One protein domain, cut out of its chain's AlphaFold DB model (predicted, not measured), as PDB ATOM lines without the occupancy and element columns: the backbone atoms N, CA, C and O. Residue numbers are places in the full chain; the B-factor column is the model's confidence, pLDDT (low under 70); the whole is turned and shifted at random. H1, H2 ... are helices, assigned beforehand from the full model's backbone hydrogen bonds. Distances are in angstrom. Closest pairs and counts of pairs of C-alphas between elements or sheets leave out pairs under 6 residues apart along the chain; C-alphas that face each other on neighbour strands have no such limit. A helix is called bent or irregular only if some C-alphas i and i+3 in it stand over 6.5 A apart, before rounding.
ATOM      1  N   PHE A 764     -17.729 -10.481  19.234       90.44
ATOM      2  CA  PHE A 764     -18.779  -9.698  18.564       90.44
ATOM      3  C   PHE A 764     -18.335  -8.284  18.136       90.44
ATOM      4  O   PHE A 764     -18.697  -7.818  17.059       90.44
ATOM      5  N   TRP A 765     -17.517  -7.618  18.957       92.75
ATOM      6  CA  TRP A 765     -17.077  -6.232  18.754       92.75
ATOM      7  C   TRP A 765     -15.709  -6.084  18.067       92.75
ATOM      8  O   TRP A 765     -15.187  -4.971  18.012       92.75
ATOM      9  N   ALA A 766     -15.108  -7.164  17.557       88.12
ATOM     10  CA  ALA A 766     -13.740  -7.141  17.025       88.12
ATOM     11  C   ALA A 766     -13.528  -6.057  15.946       88.12
ATOM     12  O   ALA A 766     -12.618  -5.240  16.071       88.12
ATOM     13  N   SER A 767     -14.425  -5.958  14.957       89.50
ATOM     14  CA  SER A 767     -14.331  -4.959  13.876       89.50
ATOM     15  C   SER A 767     -14.478  -3.507  14.354       89.50
ATOM     16  O   SER A 767     -13.938  -2.598  13.725       89.50
ATOM     17  N   VAL A 768     -15.199  -3.279  15.460       93.25
ATOM     18  CA  VAL A 768     -15.325  -1.949  16.081       93.25
ATOM     19  C   VAL A 768     -14.042  -1.608  16.834       93.25
ATOM     20  O   VAL A 768     -13.502  -0.524  16.648       93.25
ATOM     21  N   LYS A 769     -13.499  -2.551  17.618       90.75
ATOM     22  CA  LYS A 769     -12.217  -2.371  18.320       90.75
ATOM     23  C   LYS A 769     -11.056  -2.123  17.347       90.75
ATOM     24  O   LYS A 769     -10.194  -1.304  17.642       90.75
ATOM     25  N   ALA A 770     -11.072  -2.750  16.169       89.81
ATOM     26  CA  ALA A 770     -10.073  -2.529  15.118       89.81
ATOM     27  C   ALA A 770     -10.040  -1.077  14.598       89.81
ATOM     28  O   ALA A 770      -8.996  -0.610  14.148       89.81
ATOM     29  N   GLN A 771     -11.138  -0.313  14.726       93.62
ATOM     30  CA  GLN A 771     -11.168   1.100  14.316       93.62
ATOM     31  C   GLN A 771     -10.217   1.979  15.116       93.62
ATOM     32  O   GLN A 771      -9.914   3.101  14.704       93.62
ATOM     33  N   ALA A 772      -9.706   1.460  16.226       92.06
ATOM     34  CA  ALA A 772      -8.719   2.133  17.021       92.06
ATOM     35  C   ALA A 772      -7.441   2.472  16.222       92.06
ATOM     36  O   ALA A 772      -6.835   3.510  16.508       92.06
ATOM     37  N   GLY A 773      -7.103   1.692  15.187       91.12
ATOM     38  CA  GLY A 773      -5.986   1.952  14.268       91.12
ATOM     39  C   GLY A 773      -6.097   3.256  13.463       91.12
ATOM     40  O   GLY A 773      -5.087   3.783  13.011       91.12
ATOM     41  N   ASN A 774      -7.282   3.879  13.369       93.19
ATOM     42  CA  ASN A 774      -7.421   5.198  12.729       93.19
ATOM     43  C   ASN A 774      -6.614   6.300  13.445       93.19
ATOM     44  O   ASN A 774      -6.328   7.329  12.832       93.19
ATOM     45  N   ALA A 775      -6.277   6.111  14.729       92.81
ATOM     46  CA  ALA A 775      -5.361   6.998  15.446       92.81
ATOM     47  C   ALA A 775      -3.905   6.813  14.974       92.81
ATOM     48  O   ALA A 775      -3.221   7.809  14.755       92.81
ATOM     49  N   ASP A 776      -3.477   5.574  14.714       93.06
ATOM     50  CA  ASP A 776      -2.136   5.257  14.191       93.06
ATOM     51  C   ASP A 776      -1.988   5.766  12.750       93.06
ATOM     52  O   ASP A 776      -0.970   6.341  12.382       93.06
ATOM     53  N   ASP A 777      -3.058   5.707  11.952       93.31
ATOM     54  CA  ASP A 777      -3.108   6.332  10.623       93.31
ATOM     55  C   ASP A 777      -2.964   7.873  10.666       93.31
ATOM     56  O   ASP A 777      -2.681   8.505   9.640       93.31
ATOM     57  N   VAL A 778      -3.229   8.525  11.810       93.81
ATOM     58  CA  VAL A 778      -2.891   9.950  12.001       93.81
ATOM     59  C   VAL A 778      -1.401  10.102  12.248       93.81
ATOM     60  O   VAL A 778      -0.807  11.007  11.669       93.81
ATOM     61  N   LEU A 779      -0.809   9.240  13.074       93.00
ATOM     62  CA  LEU A 779       0.626   9.257  13.332       93.00
ATOM     63  C   LEU A 779       1.417   9.027  12.034       93.00
ATOM     64  O   LEU A 779       2.262   9.850  11.702       93.00
ATOM     65  N   MET A 780       1.036   8.035  11.223       93.38
ATOM     66  CA  MET A 780       1.610   7.808   9.886       93.38
ATOM     67  C   MET A 780       1.500   9.038   8.981       93.38
ATOM     68  O   MET A 780       2.452   9.414   8.304       93.38
ATOM     69  N   TRP A 781       0.340   9.704   8.988       92.81
ATOM     70  CA  TRP A 781       0.138  10.932   8.216       92.81
ATOM     71  C   TRP A 781       1.030  12.081   8.692       92.81
ATOM     72  O   TRP A 781       1.522  12.844   7.865       92.81
ATOM     73  N   ARG A 782       1.237  12.200  10.007       90.38
ATOM     74  CA  ARG A 782       2.123  13.210  10.589       90.38
ATOM     75  C   ARG A 782       3.578  12.948  10.235       90.38
ATOM     76  O   ARG A 782       4.237  13.898   9.845       90.38
ATOM     77  N   LEU A 783       4.035  11.699  10.327       87.25
ATOM     78  CA  LEU A 783       5.426  11.320  10.074       87.25
ATOM     79  C   LEU A 783       5.781  11.351   8.585       87.25
ATOM     80  O   LEU A 783       6.798  11.918   8.215       87.25
ATOM     81  N   HIS A 784       4.936  10.791   7.722       87.69
ATOM     82  CA  HIS A 784       5.294  10.514   6.325       87.69
ATOM     83  C   HIS A 784       4.496  11.328   5.296       87.69
ATOM     84  O   HIS A 784       4.657  11.139   4.086       87.69
ATOM     85  N   GLY A 785       3.623  12.230   5.750       88.94
ATOM     86  CA  GLY A 785       2.798  13.068   4.884       88.94
ATOM     87  C   GLY A 785       1.629  12.317   4.224       88.94
ATOM     88  O   GLY A 785       1.423  11.129   4.447       88.94
ATOM     89  N   PRO A 786       0.798  12.991   3.408       86.06
ATOM     90  CA  PRO A 786      -0.454  12.436   2.871       86.06
ATOM     91  C   PRO A 786      -0.292  11.245   1.911       86.06
ATOM     92  O   PRO A 786      -1.229  10.455   1.794       86.06
ATOM     93  N   GLY A 787       0.870  11.090   1.268       86.19
ATOM     94  CA  GLY A 787       1.159  10.012   0.313       86.19
ATOM     95  C   GLY A 787       1.595   8.681   0.938       86.19
ATOM     96  O   GLY A 787       1.844   7.724   0.211       86.19
ATOM     97  N   TRP A 788       1.685   8.582   2.272       90.50
ATOM     98  CA  TRP A 788       2.256   7.400   2.936       90.50
ATOM     99  C   TRP A 788       1.548   6.085   2.586       90.50
ATOM    100  O   TRP A 788       2.203   5.054   2.490       90.50
ATOM    101  N   ARG A 789       0.224   6.114   2.373       88.88
ATOM    102  CA  ARG A 789      -0.555   4.906   2.055       88.88
ATOM    103  C   ARG A 789      -0.153   4.299   0.721       88.88
ATOM    104  O   ARG A 789      -0.036   3.091   0.630       88.88
ATOM    105  N   GLU A 790       0.060   5.133  -0.289       87.50
ATOM    106  CA  GLU A 790       0.461   4.676  -1.619       87.50
ATOM    107  C   GLU A 790       1.843   4.027  -1.569       87.50
ATOM    108  O   GLU A 790       2.002   2.900  -2.025       87.50
ATOM    109  N   ARG A 791       2.796   4.681  -0.895       88.75
ATOM    110  CA  ARG A 791       4.138   4.123  -0.691       88.75
ATOM    111  C   ARG A 791       4.133   2.828   0.119       88.75
ATOM    112  O   ARG A 791       4.964   1.976  -0.138       88.75
ATOM    113  N   ALA A 792       3.208   2.675   1.068       85.44
ATOM    114  CA  ALA A 792       3.073   1.467   1.880       85.44
ATOM    115  C   ALA A 792       2.211   0.359   1.243       85.44
ATOM    116  O   ALA A 792       1.913  -0.626   1.911       85.44
ATOM    117  N   GLY A 793       1.748   0.518  -0.006       81.75
ATOM    118  CA  GLY A 793       0.881  -0.475  -0.658       81.75
ATOM    119  C   GLY A 793      -0.527  -0.574  -0.050       81.75
ATOM    120  O   GLY A 793      -1.220  -1.581  -0.191       81.75
ATOM    121  N   GLU A 794      -0.982   0.472   0.639       82.12
ATOM    122  CA  GLU A 794      -2.220   0.492   1.411       82.12
ATOM    123  C   GLU A 794      -3.382   1.150   0.668       82.12
ATOM    124  O   GLU A 794      -3.286   2.244   0.105       82.12
ATOM    125  N   GLY A 795      -4.559   0.524   0.743       76.62
ATOM    126  CA  GLY A 795      -5.771   1.057   0.126       76.62
ATOM    127  C   GLY A 795      -6.224   2.401   0.722       76.62
ATOM    128  O   GLY A 795      -5.977   2.726   1.884       76.62
ATOM    129  N   ARG A 796      -7.007   3.171  -0.052       71.88
ATOM    130  CA  ARG A 796      -7.523   4.516   0.311       71.88
ATOM    131  C   ARG A 796      -8.435   4.575   1.561       71.88
ATOM    132  O   ARG A 796      -8.858   5.664   1.952       71.88
ATOM    133  N   GLY A 797      -8.724   3.443   2.208       78.25
ATOM    134  CA  GLY A 797      -9.573   3.345   3.400       78.25
ATOM    135  C   GLY A 797     -11.029   3.789   3.172       78.25
ATOM    136  O   GLY A 797     -11.432   4.159   2.073       78.25
ATOM    137  N   ARG A 798     -11.857   3.749   4.229       86.06
ATOM    138  CA  ARG A 798     -13.285   4.154   4.185       86.06
ATOM    139  C   ARG A 798     -13.614   5.402   5.010       86.06
ATOM    140  O   ARG A 798     -14.782   5.767   5.131       86.06
ATOM    141  N   LEU A 799     -12.601   6.094   5.537       88.69
ATOM    142  CA  LEU A 799     -12.782   7.198   6.485       88.69
ATOM    143  C   LEU A 799     -13.674   8.327   5.947       88.69
ATOM    144  O   LEU A 799     -14.511   8.828   6.687       88.69
ATOM    145  N   ARG A 800     -13.559   8.695   4.662       90.69
ATOM    146  CA  ARG A 800     -14.437   9.712   4.047       90.69
ATOM    147  C   ARG A 800     -15.912   9.308   4.131       90.69
ATOM    148  O   ARG A 800     -16.741  10.104   4.552       90.69
ATOM    149  N   GLY A 801     -16.226   8.054   3.805       91.69
ATOM    150  CA  GLY A 801     -17.581   7.517   3.941       91.69
ATOM    151  C   GLY A 801     -18.044   7.458   5.399       91.69
ATOM    152  O   GLY A 801     -19.198   7.766   5.692       91.69
ATOM    153  N   HIS A 802     -17.142   7.127   6.327       94.94
ATOM    154  CA  HIS A 802     -17.445   7.136   7.759       94.94
ATOM    155  C   HIS A 802     -17.722   8.545   8.296       94.94
ATOM    156  O   HIS A 802     -18.685   8.706   9.035       94.94
ATOM    157  N   LEU A 803     -16.972   9.565   7.866       94.44
ATOM    158  CA  LEU A 803     -17.220  10.968   8.219       94.44
ATOM    159  C   LEU A 803     -18.605  11.432   7.767       94.44
ATOM    160  O   LEU A 803     -19.336  12.009   8.568       94.44
ATOM    161  N   VAL A 804     -18.987  11.133   6.520       94.94
ATOM    162  CA  VAL A 804     -20.326  11.464   6.010       94.94
ATOM    163  C   VAL A 804     -21.398  10.730   6.817       94.94
ATOM    164  O   VAL A 804     -22.340  11.358   7.285       94.94
ATOM    165  N   THR A 805     -21.219   9.428   7.067       95.12
ATOM    166  CA  THR A 805     -22.180   8.624   7.842       95.12
ATOM    167  C   THR A 805     -22.348   9.175   9.262       95.12
ATOM    168  O   THR A 805     -23.465   9.438   9.694       95.12
ATOM    169  N   THR A 806     -21.254   9.409   9.989       95.75
ATOM    170  CA  THR A 806     -21.290   9.964  11.351       95.75
ATOM    171  C   THR A 806     -21.877  11.373  11.376       95.75
ATOM    172  O   THR A 806     -22.695  11.664  12.245       95.75
ATOM    173  N   GLY A 807     -21.526  12.226  10.408       93.94
ATOM    174  CA  GLY A 807     -22.089  13.569  10.265       93.94
ATOM    175  C   GLY A 807     -23.603  13.555  10.045       93.94
ATOM    176  O   GLY A 807     -24.320  14.290  10.719       93.94
ATOM    177  N   SER A 808     -24.110  12.667   9.183       93.44
ATOM    178  CA  SER A 808     -25.554  12.473   8.983       93.44
ATOM    179  C   SER A 808     -26.261  12.012  10.262       93.44
ATOM    180  O   SER A 808     -27.342  12.507  10.573       93.44
ATOM    181  N   GLY A 809     -25.634  11.121  11.041       92.38
ATOM    182  CA  GLY A 809     -26.161  10.678  12.337       92.38
ATOM    183  C   GLY A 809     -26.206  11.798  13.382       92.38
ATOM    184  O   GLY A 809     -27.202  11.945  14.086       92.38
ATOM    185  N   LEU A 810     -25.168  12.638  13.452       92.00
ATOM    186  CA  LEU A 810     -25.152  13.813  14.329       92.00
ATOM    187  C   LEU A 810     -26.191  14.860  13.907       92.00
ATOM    188  O   LEU A 810     -26.873  15.405  14.769       92.00
ATOM    189  N   ALA A 811     -26.360  15.102  12.603       87.62
ATOM    190  CA  ALA A 811     -27.395  15.993  12.076       87.62
ATOM    191  C   ALA A 811     -28.810  15.488  12.407       87.62
ATOM    192  O   ALA A 811     -29.669  16.277  12.804       87.62
ATOM    193  N   PHE A 812     -29.031  14.168  12.320       89.81
ATOM    194  CA  PHE A 812     -30.268  13.536  12.773       89.81
ATOM    195  C   PHE A 812     -30.528  13.803  14.260       89.81
ATOM    196  O   PHE A 812     -31.589  14.313  14.609       89.81
ATOM    197  N   LEU A 813     -29.552  13.518  15.130       87.62
ATOM    198  CA  LEU A 813     -29.687  13.720  16.576       87.62
ATOM    199  C   LEU A 813     -29.896  15.199  16.940       87.62
ATOM    200  O   LEU A 813     -30.772  15.511  17.743       87.62
ATOM    201  N   ALA A 814     -29.152  16.114  16.314       84.25
ATOM    202  CA  ALA A 814     -29.267  17.553  16.545       84.25
ATOM    203  C   ALA A 814     -30.639  18.116  16.132       84.25
ATOM    204  O   ALA A 814     -31.131  19.041  16.773       84.25
ATOM    205  N   GLY A 815     -31.272  17.556  15.095       81.06
ATOM    206  CA  GLY A 815     -32.634  17.915  14.694       81.06
ATOM    207  C   GLY A 815     -33.724  17.226  15.526       81.06
ATOM    208  O   GLY A 815     -34.740  17.844  15.839       81.06
ATOM    209  N   ALA A 816     -33.520  15.963  15.916       80.81
ATOM    210  CA  ALA A 816     -34.518  15.143  16.604       80.81
ATOM    211  C   ALA A 816     -34.641  15.443  18.109       80.81
ATOM    212  O   ALA A 816     -35.749  15.426  18.645       80.81
ATOM    213  N   VAL A 817     -33.535  15.754  18.797       77.25
ATOM    214  CA  VAL A 817     -33.532  16.032  20.249       77.25
ATOM    215  C   VAL A 817     -34.387  17.262  20.616       77.25
ATOM    216  O   VAL A 817     -35.228  17.139  21.509       77.25
ATOM    217  N   PRO A 818     -34.291  18.415  19.919       69.50
ATOM    218  CA  PRO A 818     -35.168  19.564  20.172       69.50
ATOM    219  C   PRO A 818     -36.648  19.284  19.874       69.50
ATOM    220  O   PRO A 818     -37.522  19.844  20.531       69.50
ATOM    221  N   LEU A 819     -36.939  18.412  18.898       68.75
ATOM    222  CA  LEU A 819     -38.307  18.007  18.547       68.75
ATOM    223  C   LEU A 819     -38.927  17.074  19.602       68.75
ATOM    224  O   LEU A 819     -40.136  17.123  19.819       68.75
ATOM    225  N   ALA A 820     -38.109  16.261  20.278       68.06
ATOM    226  CA  ALA A 820     -38.535  15.364  21.352       68.06
ATOM    227  C   ALA A 820     -38.674  16.061  22.723       68.06
ATOM    228  O   ALA A 820     -39.459  15.612  23.554       68.06
ATOM    229  N   ALA A 821     -37.967  17.176  22.956       67.00
ATOM    230  CA  ALA A 821     -37.939  17.903  24.235       67.00
ATOM    231  C   ALA A 821     -39.188  18.773  24.543       67.00
ATOM    232  O   ALA A 821     -39.233  19.444  25.572       67.00
ATOM    233  N   GLY A 822     -40.227  18.749  23.698       57.19
ATOM    234  CA  GLY A 822     -41.515  19.411  23.952       57.19
ATOM    235  C   GLY A 822     -41.669  20.812  23.332       57.19
ATOM    236  O   GLY A 822     -40.717  21.568  23.154       57.19
ATOM    237  N   ARG A 823     -42.922  21.160  22.994       54.06
ATOM    238  CA  ARG A 823     -43.388  22.265  22.113       54.06
ATOM    239  C   ARG A 823     -43.079  23.720  22.548       54.06
ATOM    240  O   ARG A 823     -43.716  24.642  22.048       54.06
ATOM    241  N   GLY A 824     -42.121  23.960  23.442       56.06
ATOM    242  CA  GLY A 824     -41.794  25.303  23.947       56.06
ATOM    243  C   GLY A 824     -40.482  25.916  23.442       56.06
ATOM    244  O   GLY A 824     -40.343  27.136  23.481       56.06
ATOM    245  N   ALA A 825     -39.525  25.108  22.971       55.28
ATOM    246  CA  ALA A 825     -38.120  25.534  22.892       55.28
ATOM    247  C   ALA A 825     -37.653  26.090  21.529       55.28
ATOM    248  O   ALA A 825     -36.629  26.764  21.473       55.28
ATOM    249  N   VAL A 826     -38.377  25.853  20.426       55.22
ATOM    250  CA  VAL A 826     -37.968  26.301  19.079       55.22
ATOM    251  C   VAL A 826     -39.180  26.857  18.323       55.22
ATOM    252  O   VAL A 826     -40.095  26.113  17.980       55.22
ATOM    253  N   LYS A 827     -39.218  28.172  18.065       60.06
ATOM    254  CA  LYS A 827     -40.314  28.841  17.334       60.06
ATOM    255  C   LYS A 827     -39.927  29.121  15.874       60.06
ATOM    256  O   LYS A 827     -38.796  29.498  15.584       60.06
ATOM    257  N   GLY A 828     -40.886  28.987  14.953       69.19
ATOM    258  CA  GLY A 828     -40.781  29.489  13.575       69.19
ATOM    259  C   GLY A 828     -39.850  28.702  12.639       69.19
ATOM    260  O   GLY A 828     -39.849  27.470  12.622       69.19
ATOM    261  N   THR A 829     -39.084  29.421  11.814       64.06
ATOM    262  CA  THR A 829     -38.177  28.890  10.773       64.06
ATOM    263  C   THR A 829     -37.151  27.887  11.308       64.06
ATOM    264  O   THR A 829     -36.829  26.923  10.614       64.06
ATOM    265  N   ALA A 830     -36.712  28.040  12.561       68.25
ATOM    266  CA  ALA A 830     -35.777  27.128  13.216       68.25
ATOM    267  C   ALA A 830     -36.358  25.716  13.444       68.25
ATOM    268  O   ALA A 830     -35.644  24.728  13.288       68.25
ATOM    269  N   ALA A 831     -37.659  25.588  13.732       69.81
ATOM    270  CA  ALA A 831     -38.303  24.281  13.914       69.81
ATOM    271  C   ALA A 831     -38.443  23.526  12.580       69.81
ATOM    272  O   ALA A 831     -38.261  22.310  12.525       69.81
ATOM    273  N   ARG A 832     -38.705  24.255  11.484       72.81
ATOM    274  CA  ARG A 832     -38.709  23.691  10.124       72.81
ATOM    275  C   ARG A 832     -37.312  23.239   9.703       72.81
ATOM    276  O   ARG A 832     -37.175  22.135   9.188       72.81
ATOM    277  N   ALA A 833     -36.285  24.045   9.970       74.88
ATOM    278  CA  ALA A 833     -34.900  23.672   9.697       74.88
ATOM    279  C   ALA A 833     -34.473  22.421  10.491       74.88
ATOM    280  O   ALA A 833     -33.883  21.512   9.912       74.88
ATOM    281  N   ALA A 834     -34.841  22.322  11.776       77.44
ATOM    282  CA  ALA A 834     -34.568  21.145  12.609       77.44
ATOM    283  C   ALA A 834     -35.267  19.872  12.094       77.44
ATOM    284  O   ALA A 834     -34.648  18.811  12.050       77.44
ATOM    285  N   ALA A 835     -36.522  19.972  11.641       79.12
ATOM    286  CA  ALA A 835     -37.253  18.845  11.056       79.12
ATOM    287  C   ALA A 835     -36.664  18.386   9.710       79.12
ATOM    288  O   ALA A 835     -36.541  17.184   9.476       79.12
ATOM    289  N   VAL A 836     -36.251  19.322   8.845       81.62
ATOM    290  CA  VAL A 836     -35.569  19.002   7.577       81.62
ATOM    291  C   VAL A 836     -34.209  18.352   7.843       81.62
ATOM    292  O   VAL A 836     -33.897  17.333   7.229       81.62
ATOM    293  N   ALA A 837     -33.428  18.878   8.791       78.31
ATOM    294  CA  ALA A 837     -32.149  18.297   9.193       78.31
ATOM    295  C   ALA A 837     -32.312  16.886   9.789       78.31
ATOM    296  O   ALA A 837     -31.557  15.985   9.426       78.31
ATOM    297  N   ALA A 838     -33.332  16.665  10.631       84.75
ATOM    298  CA  ALA A 838     -33.663  15.345  11.164       84.75
ATOM    299  C   ALA A 838     -34.066  14.365  10.046       84.75
ATOM    300  O   ALA A 838     -33.519  13.269   9.957       84.75
ATOM    301  N   GLY A 839     -34.971  14.763   9.149       85.19
ATOM    302  CA  GLY A 839     -35.425  13.911   8.047       85.19
ATOM    303  C   GLY A 839     -34.303  13.540   7.073       85.19
ATOM    304  O   GLY A 839     -34.064  12.359   6.817       85.19
ATOM    305  N   ALA A 840     -33.573  14.537   6.567       86.56
ATOM    306  CA  ALA A 840     -32.489  14.324   5.609       86.56
ATOM    307  C   ALA A 840     -31.294  13.591   6.242       86.56
ATOM    308  O   ALA A 840     -30.766  12.647   5.652       86.56
ATOM    309  N   GLY A 841     -30.899  13.976   7.463       88.50
ATOM    310  CA  GLY A 841     -29.824  13.325   8.213       88.50
ATOM    311  C   GLY A 841     -30.145  11.865   8.541       88.50
ATOM    312  O   GLY A 841     -29.305  10.993   8.325       88.50
ATOM    313  N   GLY A 842     -31.378  11.578   8.975       90.38
ATOM    314  CA  GLY A 842     -31.837  10.221   9.280       90.38
ATOM    315  C   GLY A 842     -31.885   9.320   8.044       90.38
ATOM    316  O   GLY A 842     -31.394   8.188   8.086       90.38
ATOM    317  N   ALA A 843     -32.406   9.825   6.919       90.81
ATOM    318  CA  ALA A 843     -32.439   9.088   5.654       90.81
ATOM    319  C   ALA A 843     -31.026   8.791   5.125       90.81
ATOM    320  O   ALA A 843     -30.718   7.645   4.791       90.81
ATOM    321  N   ALA A 844     -30.142   9.795   5.111       92.19
ATOM    322  CA  ALA A 844     -28.757   9.632   4.679       92.19
ATOM    323  C   ALA A 844     -27.990   8.647   5.579       92.19
ATOM    324  O   ALA A 844     -27.346   7.730   5.069       92.19
ATOM    325  N   TRP A 845     -28.108   8.773   6.907       95.50
ATOM    326  CA  TRP A 845     -27.478   7.847   7.855       95.50
ATOM    327  C   TRP A 845     -27.956   6.407   7.645       95.50
ATOM    328  O   TRP A 845     -27.138   5.486   7.614       95.50
ATOM    329  N   THR A 846     -29.264   6.215   7.444       94.31
ATOM    330  CA  THR A 846     -29.863   4.892   7.225       94.31
ATOM    331  C   THR A 846     -29.356   4.267   5.927       94.31
ATOM    332  O   THR A 846     -28.887   3.131   5.948       94.31
ATOM    333  N   LEU A 847     -29.379   5.004   4.810       95.00
ATOM    334  CA  LEU A 847     -28.914   4.510   3.509       95.00
ATOM    335  C   LEU A 847     -27.419   4.169   3.518       95.00
ATOM    336  O   LEU A 847     -27.025   3.106   3.037       95.00
ATOM    337  N   LEU A 848     -26.586   5.034   4.102       95.38
ATOM    338  CA  LEU A 848     -25.139   4.819   4.186       95.38
ATOM    339  C   LEU A 848     -24.792   3.634   5.097       95.38
ATOM    340  O   LEU A 848     -23.969   2.791   4.728       95.38
ATOM    341  N   THR A 849     -25.455   3.522   6.253       95.81
ATOM    342  CA  THR A 849     -25.258   2.409   7.193       95.81
ATOM    343  C   THR A 849     -25.741   1.090   6.596       95.81
ATOM    344  O   THR A 849     -25.028   0.089   6.671       95.81
ATOM    345  N   ALA A 850     -26.907   1.082   5.944       94.12
ATOM    346  CA  ALA A 850     -27.439  -0.096   5.262       94.12
ATOM    347  C   ALA A 850     -26.539  -0.526   4.097       94.12
ATOM    348  O   ALA A 850     -26.228  -1.710   3.968       94.12
ATOM    349  N   GLY A 851     -26.052   0.422   3.289       95.06
ATOM    350  CA  GLY A 851     -25.097   0.154   2.214       95.06
ATOM    351  C   GLY A 851     -23.785  -0.440   2.736       95.06
ATOM    352  O   GLY A 851     -23.278  -1.417   2.179       95.06
ATOM    353  N   PHE A 852     -23.260   0.088   3.846       95.31
ATOM    354  CA  PHE A 852     -22.057  -0.446   4.486       95.31
ATOM    355  C   PHE A 852     -22.281  -1.846   5.080       95.31
ATOM    356  O   PHE A 852     -21.461  -2.740   4.860       95.31
ATOM    357  N   ALA A 853     -23.412  -2.073   5.752       94.94
ATOM    358  CA  ALA A 853     -23.789  -3.388   6.264       94.94
ATOM    359  C   ALA A 853     -23.943  -4.410   5.128       94.94
ATOM    360  O   ALA A 853     -23.381  -5.502   5.202       94.94
ATOM    361  N   ALA A 854     -24.621  -4.044   4.037       93.81
ATOM    362  CA  ALA A 854     -24.784  -4.899   2.865       93.81
ATOM    363  C   ALA A 854     -23.434  -5.279   2.236       93.81
ATOM    364  O   ALA A 854     -23.230  -6.442   1.883       93.81
ATOM    365  N   ALA A 855     -22.488  -4.335   2.155       92.44
ATOM    366  CA  ALA A 855     -21.140  -4.593   1.652       92.44
ATOM    367  C   ALA A 855     -20.356  -5.601   2.516       92.44
ATOM    368  O   ALA A 855     -19.554  -6.358   1.974       92.44
ATOM    369  N   ARG A 856     -20.609  -5.653   3.832       93.19
ATOM    370  CA  ARG A 856     -19.978  -6.612   4.761       93.19
ATOM    371  C   ARG A 856     -20.696  -7.965   4.816       93.19
ATOM    372  O   ARG A 856     -20.048  -9.004   4.940       93.19
ATOM    373  N   ILE A 857     -22.023  -7.966   4.660       93.62
ATOM    374  CA  ILE A 857     -22.871  -9.171   4.682       93.62
ATOM    375  C   ILE A 857     -22.756  -9.965   3.377       93.62
ATOM    376  O   ILE A 857     -22.645 -11.191   3.409       93.62
ATOM    377  N   ARG A 858     -22.779  -9.297   2.214       93.19
ATOM    378  CA  ARG A 858     -22.815  -9.951   0.894       93.19
ATOM    379  C   ARG A 858     -21.680 -10.975   0.683       93.19
ATOM    380  O   ARG A 858     -22.008 -12.069   0.216       93.19
ATOM    381  N   PRO A 859     -20.404 -10.701   1.007       91.62
ATOM    382  CA  PRO A 859     -19.328 -11.687   0.860       91.62
ATOM    383  C   PRO A 859     -19.272 -12.743   1.982       91.62
ATOM    384  O   PRO A 859     -18.539 -13.717   1.843       91.62
ATOM    385  N   GLY A 860     -20.032 -12.585   3.074       90.62
ATOM    386  CA  GLY A 860     -19.986 -13.474   4.240       90.62
ATOM    387  C   GLY A 860     -20.860 -14.730   4.158       90.62
ATOM    388  O   GLY A 860     -21.536 -14.953   3.151       90.62
ATOM    389  N   PRO A 861     -20.885 -15.541   5.234       90.31
ATOM    390  CA  PRO A 861     -21.700 -16.758   5.333       90.31
ATOM    391  C   PRO A 861     -23.206 -16.491   5.453       90.31
ATOM    392  O   PRO A 861     -23.997 -17.396   5.219       90.31
ATOM    393  N   ARG A 862     -23.614 -15.255   5.780       90.88
ATOM    394  CA  ARG A 862     -25.022 -14.808   5.860       90.88
ATOM    395  C   ARG A 862     -25.907 -15.629   6.810       90.88
ATOM    396  O   ARG A 862     -27.121 -15.675   6.636       90.88
ATOM    397  N   THR A 863     -25.323 -16.237   7.837       91.06
ATOM    398  CA  THR A 863     -26.101 -16.844   8.924       91.06
ATOM    399  C   THR A 863     -26.830 -15.754   9.722       91.06
ATOM    400  O   THR A 863     -26.331 -14.625   9.786       91.06
ATOM    401  N   PRO A 864     -27.970 -16.050  10.378       88.81
ATOM    402  CA  PRO A 864     -28.714 -15.050  11.153       88.81
ATOM    403  C   PRO A 864     -27.846 -14.313  12.184       88.81
ATOM    404  O   PRO A 864     -27.914 -13.090  12.299       88.81
ATOM    405  N   GLY A 865     -26.964 -15.045  12.874       87.88
ATOM    406  CA  GLY A 865     -26.032 -14.474  13.849       87.88
ATOM    407  C   GLY A 865     -24.990 -13.533  13.233       87.88
ATOM    408  O   GLY A 865     -24.721 -12.472  13.793       87.88
ATOM    409  N   GLU A 866     -24.431 -13.873  12.066       87.44
ATOM    410  CA  GLU A 866     -23.474 -12.998  11.374       87.44
ATOM    411  C   GLU A 866     -24.173 -11.764  10.792       87.44
ATOM    412  O   GLU A 866     -23.648 -10.660  10.899       87.44
ATOM    413  N   VAL A 867     -25.382 -11.909  10.238       92.12
ATOM    414  CA  VAL A 867     -26.175 -10.775   9.731       92.12
ATOM    415  C   VAL A 867     -26.493  -9.788  10.854       92.12
ATOM    416  O   VAL A 867     -26.248  -8.592  10.694       92.12
ATOM    417  N   ALA A 868     -26.963 -10.277  12.007       91.75
ATOM    418  CA  ALA A 868     -27.237  -9.439  13.174       91.75
ATOM    419  C   ALA A 868     -25.971  -8.714  13.660       91.75
ATOM    420  O   ALA A 868     -25.981  -7.497  13.864       91.75
ATOM    421  N   ARG A 869     -24.845  -9.434  13.765       92.81
ATOM    422  CA  ARG A 869     -23.545  -8.848  14.121       92.81
ATOM    423  C   ARG A 869     -23.111  -7.776  13.124       92.81
ATOM    424  O   ARG A 869     -22.675  -6.701  13.538       92.81
ATOM    425  N   MET A 870     -23.212  -8.039  11.824       94.75
ATOM    426  CA  MET A 870     -22.824  -7.084  10.785       94.75
ATOM    427  C   MET A 870     -23.712  -5.845  10.799       94.75
ATOM    428  O   MET A 870     -23.178  -4.748  10.669       94.75
ATOM    429  N   ALA A 871     -25.022  -5.976  11.009       92.88
ATOM    430  CA  ALA A 871     -25.923  -4.832  11.125       92.88
ATOM    431  C   ALA A 871     -25.532  -3.926  12.306       92.88
ATOM    432  O   ALA A 871     -25.286  -2.734  12.116       92.88
ATOM    433  N   VAL A 872     -25.369  -4.505  13.503       95.44
ATOM    434  CA  VAL A 872     -25.009  -3.758  14.722       95.44
ATOM    435  C   VAL A 872     -23.624  -3.121  14.600       95.44
ATOM    436  O   VAL A 872     -23.455  -1.923  14.823       95.44
ATOM    437  N   THR A 873     -22.613  -3.895  14.202       95.31
ATOM    438  CA  THR A 873     -21.242  -3.374  14.101       95.31
ATOM    439  C   THR A 873     -21.088  -2.355  12.970       95.31
ATOM    440  O   THR A 873     -20.289  -1.437  13.110       95.31
ATOM    441  N   SER A 874     -21.865  -2.439  11.884       95.69
ATOM    442  CA  SER A 874     -21.811  -1.451  10.790       95.69
ATOM    443  C   SER A 874     -22.386  -0.091  11.178       95.69
ATOM    444  O   SER A 874     -21.923   0.914  10.650       95.69
ATOM    445  N   ALA A 875     -23.329  -0.040  12.123       94.75
ATOM    446  CA  ALA A 875     -23.788   1.218  12.712       94.75
ATOM    447  C   ALA A 875     -22.744   1.822  13.674       94.75
ATOM    448  O   ALA A 875     -22.583   3.040  13.731       94.75
ATOM    449  N   ALA A 876     -22.004   0.976  14.400       96.00
ATOM    450  CA  ALA A 876     -21.020   1.406  15.400       96.00
ATOM    451  C   ALA A 876     -19.632   1.764  14.826       96.00
ATOM    452  O   ALA A 876     -18.934   2.607  15.388       96.00
ATOM    453  N   ILE A 877     -19.210   1.149  13.714       96.56
ATOM    454  CA  ILE A 877     -17.885   1.370  13.106       96.56
ATOM    455  C   ILE A 877     -17.658   2.829  12.675       96.56
ATOM    456  O   ILE A 877     -16.625   3.373  13.064       96.56
ATOM    457  N   PRO A 878     -18.559   3.492  11.915       96.69
ATOM    458  CA  PRO A 878     -18.326   4.863  11.466       96.69
ATOM    459  C   PRO A 878     -18.033   5.856  12.605       96.69
ATOM    460  O   PRO A 878     -16.973   6.484  12.561       96.69
ATOM    461  N   PRO A 879     -18.874   5.982  13.661       96.25
ATOM    462  CA  PRO A 879     -18.577   6.899  14.759       96.25
ATOM    463  C   PRO A 879     -17.318   6.499  15.538       96.25
ATOM    464  O   PRO A 879     -16.556   7.383  15.925       96.25
ATOM    465  N   ALA A 880     -17.042   5.201  15.712       96.88
ATOM    466  CA  ALA A 880     -15.805   4.748  16.350       96.88
ATOM    467  C   ALA A 880     -14.556   5.155  15.543       96.88
ATOM    468  O   ALA A 880     -13.598   5.680  16.110       96.88
ATOM    469  N   ALA A 881     -14.575   4.975  14.218       96.00
ATOM    470  CA  ALA A 881     -13.484   5.364  13.323       96.00
ATOM    471  C   ALA A 881     -13.224   6.878  13.356       96.00
ATOM    472  O   ALA A 881     -12.077   7.309  13.482       96.00
ATOM    473  N   VAL A 882     -14.290   7.685  13.306       96.50
ATOM    474  CA  VAL A 882     -14.198   9.151  13.390       96.50
ATOM    475  C   VAL A 882     -13.670   9.592  14.754       96.50
ATOM    476  O   VAL A 882     -12.766  10.426  14.806       96.50
ATOM    477  N   TRP A 883     -14.160   9.007  15.850       96.38
ATOM    478  CA  TRP A 883     -13.664   9.310  17.193       96.38
ATOM    479  C   TRP A 883     -12.165   9.027  17.322       96.38
ATOM    480  O   TRP A 883     -11.410   9.890  17.768       96.38
ATOM    481  N   HIS A 884     -11.707   7.857  16.870       95.88
ATOM    482  CA  HIS A 884     -10.289   7.507  16.907       95.88
ATOM    483  C   HIS A 884      -9.429   8.402  16.009       95.88
ATOM    484  O   HIS A 884      -8.327   8.775  16.416       95.88
ATOM    485  N   ARG A 885      -9.934   8.817  14.839       94.56
ATOM    486  CA  ARG A 885      -9.255   9.797  13.979       94.56
ATOM    487  C   ARG A 885      -9.100  11.148  14.679       94.56
ATOM    488  O   ARG A 885      -8.006  11.703  14.682       94.56
ATOM    489  N   LEU A 886     -10.167  11.674  15.282       95.12
ATOM    490  CA  LEU A 886     -10.137  12.950  16.010       95.12
ATOM    491  C   LEU A 886      -9.219  12.878  17.234       95.12
ATOM    492  O   LEU A 886      -8.413  13.779  17.458       95.12
ATOM    493  N   ARG A 887      -9.282  11.774  17.985       95.12
ATOM    494  CA  ARG A 887      -8.374  11.513  19.103       95.12
ATOM    495  C   ARG A 887      -6.919  11.489  18.638       95.12
ATOM    496  O   ARG A 887      -6.089  12.129  19.271       95.12
ATOM    497  N   GLY A 888      -6.611  10.817  17.528       92.50
ATOM    498  CA  GLY A 888      -5.267  10.816  16.942       92.50
ATOM    499  C   GLY A 888      -4.803  12.215  16.524       92.50
ATOM    500  O   GLY A 888      -3.664  12.585  16.792       92.50
ATOM    501  N   LEU A 889      -5.688  13.032  15.934       93.56
ATOM    502  CA  LEU A 889      -5.379  14.425  15.573       93.56
ATOM    503  C   LEU A 889      -5.027  15.276  16.797       93.56
ATOM    504  O   LEU A 889      -4.128  16.109  16.703       93.56
ATOM    505  N   ALA A 890      -5.699  15.050  17.927       91.12
ATOM    506  CA  ALA A 890      -5.391  15.719  19.185       91.12
ATOM    507  C   ALA A 890      -4.082  15.203  19.812       91.12
ATOM    508  O   ALA A 890      -3.220  16.007  20.163       91.12
ATOM    509  N   LEU A 891      -3.917  13.877  19.910       88.12
ATOM    510  CA  LEU A 891      -2.746  13.231  20.519       88.12
ATOM    511  C   LEU A 891      -1.448  13.551  19.769       88.12
ATOM    512  O   LEU A 891      -0.433  13.842  20.393       88.12
ATOM    513  N   HIS A 892      -1.481  13.549  18.436       89.12
ATOM    514  CA  HIS A 892      -0.294  13.712  17.594       89.12
ATOM    515  C   HIS A 892      -0.174  15.115  16.981       89.12
ATOM    516  O   HIS A 892       0.534  15.308  15.994       89.12
ATOM    517  N   ARG A 893      -0.850  16.123  17.553       86.06
ATOM    518  CA  ARG A 893      -0.879  17.492  17.001       86.06
ATOM    519  C   ARG A 893       0.499  18.141  16.851       86.06
ATOM    520  O   ARG A 893       0.697  18.911  15.919       86.06
TER     521      ARG A 893
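This is residues 764 to 893 of the 1073 residues of the protein "HAD-IIIA family hydrolase" of Actinomadura sp. J1-007 (UniProt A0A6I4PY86). H4 and H5, the longest helix, form a long helical hairpin; bent H6 folds back from H5 and crosses H4 near its beginning, and H1 and H2 pack on H6b. The printed part has 130 residues, with six named helices, H1 to H6, and no named strand: all helix, loose, radius of gyration of the C-alphas 17.9 A, spans 54 by 43 by 21 A.

H5, residues 829 to 857, is 41.5 A long; H4, 799 to 820, 30.8 A. H6, 864 to 891, assigned as one helix by its hydrogen bonds, is bent, C-alphas 875 and 878 being 6.7 A apart: arms H6a, 864 to 875, and H6b, 878 to 891. H1, 766 to 774, begins at C-alpha (-13.740, -7.141, 17.025); H2 is 776 to 784, H3 788 to 791. H6b ends at C-alpha (-2.746, 13.231, 20.519).

H5 touches H4, closest C-alphas Ala 838 and Phe 812, 4.2 A. H6b touches H4, about perpendicular at 74 degrees, closest C-alphas Pro 878 and His 802, 4.4 A. O i to N i+4 pairs are within hydrogen-bond range throughout H2, H5, H6a and H6b, 16 of 18 in H4, 1 of 5 in H1, where 5 of 6 O i to N i+3 pairs are.

The printed part has no cut; pLDDT is low at 818 to 831.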